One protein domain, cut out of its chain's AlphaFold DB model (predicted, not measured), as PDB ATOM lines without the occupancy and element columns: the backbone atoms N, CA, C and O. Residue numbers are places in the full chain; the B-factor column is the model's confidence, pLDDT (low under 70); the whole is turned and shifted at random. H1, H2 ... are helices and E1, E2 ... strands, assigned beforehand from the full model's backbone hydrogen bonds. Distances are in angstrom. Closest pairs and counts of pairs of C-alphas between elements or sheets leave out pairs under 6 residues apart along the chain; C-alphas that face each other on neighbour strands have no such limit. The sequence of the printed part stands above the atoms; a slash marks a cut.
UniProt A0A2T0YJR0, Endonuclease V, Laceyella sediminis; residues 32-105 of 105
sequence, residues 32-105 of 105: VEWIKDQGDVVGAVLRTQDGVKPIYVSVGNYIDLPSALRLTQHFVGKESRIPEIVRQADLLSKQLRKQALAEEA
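Overview. This is residues 32 to 105 of the 105 residues of the protein "Endonuclease V" of Laceyella sediminis (UniProt A0A2T0YJR0). A small three-stranded sheet has one short helix, H1, packed over one face, and a second, long helix, H2, points away from this body as an arm, with residues 88 to 105 sticking out free. The sheet runs E1, E2, E3, fully antiparallel, and its other face is bare of named helices. The printed part has 74 residues, with three named strands followed by two named helices, and its class is mixed, helices and strands. The whole is loose, with a radius of gyration of the C-alphas of 16.1 A and spans of 53 by 27 by 20 A, the arm making much of the length.

Along the chain. E2, residues 40 to 46, is 17.6 A long from first to last C-alpha. E1, residues 32 to 37, is 16.4 A long and begins at C-alpha 32, (11.527, -36.605, -34.221). E3, residues 55 to 58, is 10.1 A long. H1, residues 65 to 74, is 14.2 A long. H2, residues 84 to 103, is 28.8 A long and ends at C-alpha 103, (-25.631, -37.026, -9.326).

Arrangement. E1, E2 and E3 form a meander, each strand the antiparallel neighbour of the one before. E1 and E2 form a hairpin at 150 degrees between directions, with N 35 and O 43 2.8 A apart, within hydrogen-bond range. E2 and E3 form another at 152 degrees, with N 44 and O 57 at 2.8 A. H1 is on the sheet in two layers, a helix on one face, at a height over the sheet of 9.7 A. It lies over E2 and E3 and runs along the strands, at 11 degrees to E2 on the local plane. The closest C-alphas of H1 and E3 are those of Leu 69 and Val 57, 6.8 A apart. H2 is not on the sheet and is apart from H1. In H1 and H2 every O i to N i+4 pair is within hydrogen-bond range.

Size, cuts and confidence. The C-alphas farthest apart, those of Gly 39 and Ala 105, are 53.6 A apart. The printed part has no cut and no long link. Residues 61 and 105 have pLDDT under 70.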
ATOM      1  N   VAL A  32      12.582 -37.176 -33.379       91.00
ATOM      2  CA  VAL A  32      11.527 -36.605 -34.221       91.00
ATOM      3  C   VAL A  32      11.559 -37.220 -35.615       91.00
ATOM      4  O   VAL A  32      12.622 -37.340 -36.212       91.00
ATOM      5  N   GLU A  33      10.383 -37.552 -36.138       90.06
ATOM      6  CA  GLU A  33      10.163 -37.921 -37.539       90.06
ATOM      7  C   GLU A  33       9.190 -36.914 -38.169       90.06
ATOM      8  O   GLU A  33       8.095 -36.703 -37.643       90.06
ATOM      9  N   TRP A  34       9.560 -36.282 -39.283       88.19
ATOM     10  CA  TRP A  34       8.698 -35.307 -39.962       88.19
ATOM     11  C   TRP A  34       7.627 -35.999 -40.801       88.19
ATOM     12  O   TRP A  34       7.924 -36.906 -41.576       88.19
ATOM     13  N   ILE A  35       6.389 -35.520 -40.705       84.44
ATOM     14  CA  ILE A  35       5.281 -35.985 -41.539       84.44
ATOM     15  C   ILE A  35       5.109 -35.008 -42.692       84.44
ATOM     16  O   ILE A  35       4.964 -33.802 -42.478       84.44
ATOM     17  N   LYS A  36       5.126 -35.550 -43.911       82.81
ATOM     18  CA  LYS A  36       4.970 -34.791 -45.148       82.81
ATOM     19  C   LYS A  36       3.680 -35.175 -45.859       82.81
ATOM     20  O   LYS A  36       3.377 -36.361 -45.956       82.81
ATOM     21  N   ASP A  37       2.976 -34.184 -46.384       79.50
ATOM     22  CA  ASP A  37       1.848 -34.340 -47.296       79.50
ATOM     23  C   ASP A  37       2.156 -33.589 -48.589       79.50
ATOM     24  O   ASP A  37       2.515 -32.419 -48.543       79.50
ATOM     25  N   GLN A  38       2.087 -34.268 -49.736       81.62
ATOM     26  CA  GLN A  38       2.365 -33.681 -51.061       81.62
ATOM     27  C   GLN A  38       3.697 -32.900 -51.170       81.62
ATOM     28  O   GLN A  38       3.862 -32.056 -52.042       81.62
ATOM     29  N   GLY A  39       4.675 -33.224 -50.318       81.31
ATOM     30  CA  GLY A  39       5.979 -32.552 -50.252       81.31
ATOM     31  C   GLY A  39       6.117 -31.544 -49.107       81.31
ATOM     32  O   GLY A  39       7.245 -31.286 -48.681       81.31
ATOM     33  N   ASP A  40       5.010 -31.075 -48.536       82.38
ATOM     34  CA  ASP A  40       4.980 -30.094 -47.451       82.38
ATOM     35  C   ASP A  40       4.984 -30.757 -46.074       82.38
ATOM     36  O   ASP A  40       4.326 -31.770 -45.842       82.38
ATOM     37  N   VAL A  41       5.721 -30.184 -45.119       85.94
ATOM     38  CA  VAL A  41       5.754 -30.687 -43.738       85.94
ATOM     39  C   VAL A  41       4.493 -30.238 -43.001       85.94
ATOM     40  O   VAL A  41       4.331 -29.059 -42.698       85.94
ATOM     41  N   VAL A  42       3.626 -31.191 -42.663       82.81
ATOM     42  CA  VAL A  42       2.339 -30.930 -41.988       82.81
ATOM     43  C   VAL A  42       2.387 -31.181 -40.478       82.81
ATOM     44  O   VAL A  42       1.522 -30.720 -39.733       82.81
ATOM     45  N   GLY A  43       3.412 -31.888 -39.998       85.69
ATOM     46  CA  GLY A  43       3.567 -32.211 -38.585       85.69
ATOM     47  C   GLY A  43       4.793 -33.071 -38.301       85.69
ATOM     48  O   GLY A  43       5.669 -33.251 -39.148       85.69
ATOM     49  N   ALA A  44       4.855 -33.605 -37.089       88.06
ATOM     50  CA  ALA A  44       5.956 -34.419 -36.607       88.06
ATOM     51  C   ALA A  44       5.478 -35.499 -35.632       88.06
ATOM     52  O   ALA A  44       4.594 -35.281 -34.805       88.06
ATOM     53  N   VAL A  45       6.110 -36.667 -35.693       88.88
ATOM     54  CA  VAL A  45       6.022 -37.701 -34.663       88.88
ATOM     55  C   VAL A  45       7.165 -37.472 -33.684       88.88
ATOM     56  O   VAL A  45       8.330 -37.609 -34.047       88.88
ATOM     57  N   LEU A  46       6.838 -37.126 -32.443       89.12
ATOM     58  CA  LEU A  46       7.796 -36.822 -31.384       89.12
ATOM     59  C   LEU A  46       7.819 -37.948 -30.351       89.12
ATOM     60  O   LEU A  46       6.786 -38.324 -29.783       89.12
ATOM     61  N   ARG A  47       9.013 -38.453 -30.044       91.00
ATOM     62  CA  ARG A  47       9.220 -39.350 -28.913       91.00
ATOM     63  C   ARG A  47       9.517 -38.559 -27.650       91.00
ATOM     64  O   ARG A  47      10.597 -38.014 -27.478       91.00
ATOM     65  N   THR A  48       8.551 -38.529 -26.745       89.88
ATOM     66  CA  THR A  48       8.647 -37.797 -25.478       89.88
ATOM     67  C   THR A  48       9.322 -38.587 -24.360       89.88
ATOM     68  O   THR A  48       9.842 -37.977 -23.435       89.88
ATOM     69  N   GLN A  49       9.344 -39.919 -24.449       90.94
ATOM     70  CA  GLN A  49       9.989 -40.818 -23.488       90.94
ATOM     71  C   GLN A  49      10.604 -42.027 -24.203       90.94
ATOM     72  O   GLN A  49      10.072 -42.493 -25.219       90.94
ATOM     73  N   ASP A  50      11.699 -42.550 -23.653       92.12
ATOM     74  CA  ASP A  50      12.416 -43.704 -24.197       92.12
ATOM     75  C   ASP A  50      11.526 -44.945 -24.282       92.12
ATOM     76  O   ASP A  50      10.845 -45.314 -23.330       92.12
ATOM     77  N   GLY A  51      11.515 -45.605 -25.442       85.69
ATOM     78  CA  GLY A  51      10.786 -46.867 -25.636       85.69
ATOM     79  C   GLY A  51       9.252 -46.779 -25.562       85.69
ATOM     80  O   GLY A  51       8.575 -47.744 -25.912       85.69
ATOM     81  N   VAL A  52       8.680 -45.629 -25.193       87.56
ATOM     82  CA  VAL A  52       7.230 -45.412 -25.102       87.56
ATOM     83  C   VAL A  52       6.669 -44.946 -26.444       87.56
ATOM     84  O   VAL A  52       7.348 -44.308 -27.248       87.56
ATOM     85  N   LYS A  53       5.399 -45.265 -26.707       84.81
ATOM     86  CA  LYS A  53       4.675 -44.848 -27.913       84.81
ATOM     87  C   LYS A  53       4.772 -43.324 -28.125       84.81
ATOM     88  O   LYS A  53       4.363 -42.578 -27.230       84.81
ATOM     89  N   PRO A  54       5.245 -42.855 -29.293       88.00
ATOM     90  CA  PRO A  54       5.407 -41.428 -29.542       88.00
ATOM     91  C   PRO A  54       4.053 -40.712 -29.624       88.00
ATOM     92  O   PRO A  54       2.986 -41.340 -29.684       88.00
ATOM     93  N   ILE A  55       4.106 -39.385 -29.611       85.06
ATOM     94  CA  ILE A  55       2.956 -38.503 -29.815       85.06
ATOM     95  C   ILE A  55       3.069 -37.809 -31.170       85.06
ATOM     96  O   ILE A  55       4.160 -37.679 -31.724       85.06
ATOM     97  N   TYR A  56       1.936 -37.366 -31.701       85.31
ATOM     98  CA  TYR A  56       1.887 -36.545 -32.901       85.31
ATOM     99  C   TYR A  56       1.780 -35.069 -32.511       85.31
ATOM    100  O   TYR A  56       1.008 -34.711 -31.620       85.31
ATOM    101  N   VAL A  57       2.560 -34.228 -33.180       85.56
ATOM    102  CA  VAL A  57       2.577 -32.776 -33.009       85.56
ATOM    103  C   VAL A  57       2.356 -32.144 -34.375       85.56
ATOM    104  O   VAL A  57       3.188 -32.282 -35.270       85.56
ATOM    105  N   SER A  58       1.240 -31.446 -34.542       82.25
ATOM    106  CA  SER A  58       0.990 -30.583 -35.694       82.25
ATOM    107  C   SER A  58       1.133 -29.121 -35.308       82.25
ATOM    108  O   SER A  58       1.006 -28.744 -34.139       82.25
ATOM    109  N   VAL A  59       1.391 -28.293 -36.315       81.62
ATOM    110  CA  VAL A  59       1.288 -26.846 -36.153       81.62
ATOM    111  C   VAL A  59      -0.144 -26.429 -35.930       81.62
ATOM    112  O   VAL A  59      -1.099 -27.099 -36.330       81.62
ATOM    113  N   GLY A  60      -0.254 -25.260 -35.327       74.88
ATOM    114  CA  GLY A  60      -1.486 -24.532 -35.318       74.88
ATOM    115  C   GLY A  60      -1.373 -23.100 -35.811       74.88
ATOM    116  O   GLY A  60      -0.600 -22.808 -36.707       74.88
ATOM    117  N   ASN A  61      -2.148 -22.208 -35.204       69.56
ATOM    118  CA  ASN A  61      -2.157 -20.771 -35.422       69.56
ATOM    119  C   ASN A  61      -0.916 -20.132 -34.863       69.56
ATOM    120  O   ASN A  61      -0.584 -20.371 -33.703       69.56
ATOM    121  N   TYR A  62      -0.352 -19.220 -35.649       79.38
ATOM    122  CA  TYR A  62       0.691 -18.296 -35.208       79.38
ATOM    123  C   TYR A  62       1.870 -18.984 -34.499       79.38
ATOM    124  O   TYR A  62       2.522 -18.383 -33.650       79.38
ATOM    125  N   ILE A  63       2.151 -20.242 -34.847       83.56
ATOM    126  CA  ILE A  63       3.274 -20.999 -34.308       83.56
ATOM    127  C   ILE A  63       3.879 -21.872 -35.399       83.56
ATOM    128  O   ILE A  63       3.173 -22.573 -36.123       83.56
ATOM    129  N   ASP A  64       5.201 -21.832 -35.512       86.62
ATOM    130  CA  ASP A  64       5.930 -22.749 -36.377       86.62
ATOM    131  C   ASP A  64       6.087 -24.134 -35.721       86.62
ATOM    132  O   ASP A  64       5.992 -24.310 -34.500       86.62
ATOM    133  N   LEU A  65       6.317 -25.155 -36.547       86.69
ATOM    134  CA  LEU A  65       6.428 -26.533 -36.070       86.69
ATOM    135  C   LEU A  65       7.603 -26.740 -35.096       86.69
ATOM    136  O   LEU A  65       7.405 -27.401 -34.074       86.69
ATOM    137  N   PRO A  66       8.804 -26.168 -35.332       90.62
ATOM    138  CA  PRO A  66       9.899 -26.246 -34.366       90.62
ATOM    139  C   PRO A  66       9.535 -25.689 -32.982       90.62
ATOM    140  O   PRO A  66       9.894 -26.279 -31.965       90.62
ATOM    141  N   SER A  67       8.812 -24.573 -32.921       90.31
ATOM    142  CA  SER A  67       8.370 -23.940 -31.678       90.31
ATOM    143  C   SER A  67       7.322 -24.786 -30.973       90.31
ATOM    144  O   SER A  67       7.436 -25.007 -29.767       90.31
ATOM    145  N   ALA A  68       6.363 -25.342 -31.718       87.62
ATOM    146  CA  ALA A  68       5.385 -26.279 -31.175       87.62
ATOM    147  C   ALA A  68       6.062 -27.521 -30.564       87.62
ATOM    148  O   ALA A  68       5.709 -27.938 -29.458       87.62
ATOM    149  N   LEU A  69       7.082 -28.077 -31.229       90.38
ATOM    150  CA  LEU A  69       7.869 -29.204 -30.716       90.38
ATOM    151  C   LEU A  69       8.640 -28.852 -29.439       90.38
ATOM    152  O   LEU A  69       8.660 -29.657 -28.507       90.38
ATOM    153  N   ARG A  70       9.263 -27.667 -29.376       92.12
ATOM    154  CA  ARG A  70       9.973 -27.204 -28.170       92.12
ATOM    155  C   ARG A  70       9.023 -27.044 -26.987       92.12
ATOM    156  O   ARG A  70       9.310 -27.569 -25.917       92.12
ATOM    157  N   LEU A  71       7.882 -26.379 -27.183       91.56
ATOM    158  CA  LEU A  71       6.874 -26.208 -26.130       91.56
ATOM    159  C   LEU A  71       6.318 -27.553 -25.663       91.56
ATOM    160  O   LEU A  71       6.214 -27.799 -24.466       91.56
ATOM    161  N   THR A  72       6.016 -28.450 -26.603       90.38
ATOM    162  CA  THR A  72       5.517 -29.789 -26.276       90.38
ATOM    163  C   THR A  72       6.512 -30.540 -25.395       90.38
ATOM    164  O   THR A  72       6.116 -31.066 -24.364       90.38
ATOM    165  N   GLN A  73       7.801 -30.554 -25.752       90.81
ATOM    166  CA  GLN A  73       8.842 -31.202 -24.944       90.81
ATOM    167  C   GLN A  73       9.026 -30.535 -23.579       90.81
ATOM    168  O   GLN A  73       9.235 -31.233 -22.593       90.81
ATOM    169  N   HIS A  74       8.916 -29.207 -23.511       92.81
ATOM    170  CA  HIS A  74       9.046 -28.459 -22.262       92.81
ATOM    171  C   HIS A  74       7.981 -28.848 -21.228       92.81
ATOM    172  O   HIS A  74       8.286 -28.971 -20.047       92.81
ATOM    173  N   PHE A  75       6.741 -29.080 -21.670       92.06
ATOM    174  CA  PHE A  75       5.635 -29.443 -20.779       92.06
ATOM    175  C   PHE A  75       5.500 -30.950 -20.528       92.06
ATOM    176  O   PHE A  75       4.571 -31.367 -19.839       92.06
ATOM    177  N   VAL A  76       6.374 -31.791 -21.080       91.00
ATOM    178  CA  VAL A  76       6.358 -33.235 -20.808       91.00
ATOM    179  C   VAL A  76       7.090 -33.517 -19.500       91.00
ATOM    180  O   VAL A  76       8.278 -33.236 -19.355       91.00
ATOM    181  N   GLY A  77       6.371 -34.117 -18.551       88.75
ATOM    182  CA  GLY A  77       6.929 -34.589 -17.287       88.75
ATOM    183  C   GLY A  77       7.486 -36.016 -17.358       88.75
ATOM    184  O   GLY A  77       7.326 -36.743 -18.339       88.75
ATOM    185  N   LYS A  78       8.103 -36.463 -16.258       88.19
ATOM    186  CA  LYS A  78       8.617 -37.841 -16.116       88.19
ATOM    187  C   LYS A  78       7.507 -38.889 -15.994       88.19
ATOM    188  O   LYS A  78       7.704 -40.040 -16.359       88.19
ATOM    189  N   GLU A  79       6.339 -38.492 -15.500       89.06
ATOM    190  CA  GLU A  79       5.235 -39.406 -15.186       89.06
ATOM    191  C   GLU A  79       4.445 -39.863 -16.418       89.06
ATOM    192  O   GLU A  79       3.762 -40.884 -16.374       89.06
ATOM    193  N   SER A  80       4.493 -39.106 -17.518       88.88
ATOM    194  CA  SER A  80       3.650 -39.360 -18.685       88.88
ATOM    195  C   SER A  80       4.307 -38.911 -19.982       88.88
ATOM    196  O   SER A  80       4.917 -37.851 -20.063       88.88
ATOM    197  N   ARG A  81       4.071 -39.681 -21.049       87.94
ATOM    198  CA  ARG A  81       4.422 -39.311 -22.431       87.94
ATOM    199  C   ARG A  81       3.622 -38.116 -22.973       87.94
ATOM    200  O   ARG A  81       3.924 -37.632 -24.062       87.94
ATOM    201  N   ILE A  82       2.554 -37.724 -22.280       89.44
ATOM    202  CA  ILE A  82       1.614 -36.663 -22.656       89.44
ATOM    203  C   ILE A  82       2.027 -35.367 -21.946       89.44
ATOM    204  O   ILE A  82       2.305 -35.437 -20.748       89.44
ATOM    205  N   PRO A  83       2.028 -34.200 -22.621       90.75
ATOM    206  CA  PRO A  83       2.291 -32.923 -21.963       90.75
ATOM    207  C   PRO A  83       1.353 -32.696 -20.778       90.75
ATOM    208  O   PRO A  83       0.153 -32.968 -20.870       90.75
ATOM    209  N   GLU A  84       1.892 -32.154 -19.692       91.38
ATOM    210  CA  GLU A  84       1.200 -31.997 -18.415       91.38
ATOM    211  C   GLU A  84      -0.120 -31.236 -18.563       91.38
ATOM    212  O   GLU A  84      -1.140 -31.656 -18.026       91.38
ATOM    213  N   ILE A  85      -0.137 -30.193 -19.395       89.00
ATOM    214  CA  ILE A  85      -1.337 -29.400 -19.693       89.00
ATOM    215  C   ILE A  85      -2.488 -30.253 -20.255       89.00
ATOM    216  O   ILE A  85      -3.635 -30.108 -19.838       89.00
ATOM    217  N   VAL A  86      -2.185 -31.190 -21.161       89.06
ATOM    218  CA  VAL A  86      -3.185 -32.080 -21.772       89.06
ATOM    219  C   VAL A  86      -3.587 -33.164 -20.779       89.06
ATOM    220  O   VAL A  86      -4.761 -33.514 -20.684       89.06
ATOM    221  N   ARG A  87      -2.620 -33.678 -20.009       88.31
ATOM    222  CA  ARG A  87      -2.863 -34.689 -18.979       88.31
ATOM    223  C   ARG A  87      -3.826 -34.173 -17.911       88.31
ATOM    224  O   ARG A  87      -4.788 -34.861 -17.592       88.31
ATOM    225  N   GLN A  88      -3.596 -32.967 -17.396       93.00
ATOM    226  CA  GLN A  88      -4.452 -32.355 -16.379       93.00
ATOM    227  C   GLN A  88      -5.863 -32.083 -16.907       93.00
ATOM    228  O   GLN A  88      -6.841 -32.397 -16.231       93.00
ATOM    229  N   ALA A  89      -5.983 -31.592 -18.145       89.44
ATOM    230  CA  ALA A  89      -7.284 -31.398 -18.778       89.44
ATOM    231  C   ALA A  89      -8.076 -32.718 -18.914       89.44
ATOM    232  O   ALA A  89      -9.273 -32.753 -18.618       89.44
ATOM    233  N   ASP A  90      -7.421 -33.812 -19.317       89.38
ATOM    234  CA  ASP A  90      -8.039 -35.143 -19.426       89.38
ATOM    235  C   ASP A  90      -8.460 -35.707 -18.057       89.38
ATOM    236  O   ASP A  90      -9.578 -36.209 -17.911       89.38
ATOM    237  N   LEU A  91      -7.602 -35.581 -17.037       93.62
ATOM    238  CA  LEU A  91      -7.917 -36.005 -15.669       93.62
ATOM    239  C   LEU A  91      -9.146 -35.271 -15.121       93.62
ATOM    240  O   LEU A  91     -10.079 -35.916 -14.638       93.62
ATOM    241  N   LEU A  92      -9.181 -33.942 -15.258       97.25
ATOM    242  CA  LEU A  92     -10.312 -33.131 -14.817       97.25
ATOM    243  C   LEU A  92     -11.598 -33.494 -15.572       97.25
ATOM    244  O   LEU A  92     -12.642 -33.692 -14.955       97.25
ATOM    245  N   SER A  93     -11.519 -33.658 -16.895       95.94
ATOM    246  CA  SER A  93     -12.674 -34.038 -17.722       95.94
ATOM    247  C   SER A  93     -13.277 -35.378 -17.284       95.94
ATOM    248  O   SER A  93     -14.498 -35.531 -17.223       95.94
ATOM    249  N   LYS A  94     -12.429 -36.355 -16.937       95.81
ATOM    250  CA  LYS A  94     -12.864 -37.660 -16.415       95.81
ATOM    251  C   LYS A  94     -13.492 -37.550 -15.031       95.81
ATOM    252  O   LYS A  94     -14.496 -38.214 -14.776       95.81
ATOM    253  N   GLN A  95     -12.926 -36.719 -14.156       97.44
ATOM    254  CA  GLN A  95     -13.475 -36.479 -12.824       97.44
ATOM    255  C   GLN A  95     -14.875 -35.859 -12.903       97.44
ATOM    256  O   GLN A  95     -15.801 -36.397 -12.301       97.44
ATOM    257  N   LEU A  96     -15.042 -34.794 -13.693       97.56
ATOM    258  CA  LEU A  96     -16.328 -34.113 -13.869       97.56
ATOM    259  C   LEU A  96     -17.387 -35.046 -14.465       97.56
ATOM    260  O   LEU A  96     -18.512 -35.101 -13.978       97.56
ATOM    261  N   ARG A  97     -17.016 -35.858 -15.465       96.69
ATOM    262  CA  ARG A  97     -17.916 -36.877 -16.026       96.69
ATOM    263  C   ARG A  97     -18.385 -37.873 -14.963       96.69
ATOM    264  O   ARG A  97     -19.550 -38.250 -14.960       96.69
ATOM    265  N   LYS A  98     -17.484 -38.331 -14.090       96.50
ATOM    266  CA  LYS A  98     -17.827 -39.282 -13.024       96.50
ATOM    267  C   LYS A  98     -18.765 -38.657 -11.988       96.50
ATOM    268  O   LYS A  98     -19.646 -39.354 -11.505       96.50
ATOM    269  N   GLN A  99     -18.567 -37.380 -11.659       96.56
ATOM    270  CA  GLN A  99     -19.432 -36.639 -10.737       96.56
ATOM    271  C   GLN A  99     -20.844 -36.480 -11.309       96.56
ATOM    272  O   GLN A  99     -21.793 -36.876 -10.646       96.56
ATOM    273  N   ALA A 100     -20.970 -36.043 -12.565       96.25
ATOM    274  CA  ALA A 100     -22.269 -35.894 -13.224       96.25
ATOM    275  C   ALA A 100     -23.079 -37.206 -13.239       96.25
ATOM    276  O   ALA A 100     -24.253 -37.219 -12.895       96.25
ATOM    277  N   LEU A 101     -22.431 -38.337 -13.546       95.69
ATOM    278  CA  LEU A 101     -23.089 -39.652 -13.536       95.69
ATOM    279  C   LEU A 101     -23.497 -40.132 -12.134       95.69
ATOM    280  O   LEU A 101     -24.364 -40.990 -12.023       95.69
ATOM    281  N   ALA A 102     -22.839 -39.643 -11.080       93.56
ATOM    282  CA  ALA A 102     -23.170 -39.986  -9.700       93.56
ATOM    283  C   ALA A 102     -24.290 -39.105  -9.125       93.56
ATOM    284  O   ALA A 102     -24.934 -39.518  -8.172       93.56
ATOM    285  N   GLU A 103     -24.508 -37.909  -9.678       87.69
ATOM    286  CA  GLU A 103     -25.631 -37.026  -9.326       87.69
ATOM    287  C   GLU A 103     -26.941 -37.451 -10.010       87.69
ATOM    288  O   GLU A 103     -28.024 -37.168  -9.505       87.69
ATOM    289  N   GLU A 104     -26.844 -38.140 -11.151       78.75
ATOM    290  CA  GLU A 104     -27.981 -38.709 -11.887       78.75
ATOM    291  C   GLU A 104     -28.459 -40.072 -11.342       78.75
ATOM    292  O   GLU A 104     -29.503 -40.562 -11.782       78.75
ATOM    293  N   ALA A 105     -27.708 -40.693 -10.424       66.06
ATOM    294  CA  ALA A 105     -27.955 -42.032  -9.870       66.06
ATOM    295  C   ALA A 105     -28.531 -41.985  -8.448       66.06
ATOM    296  O   ALA A 105     -29.416 -42.823  -8.159       66.06
TER     297      ALA A 105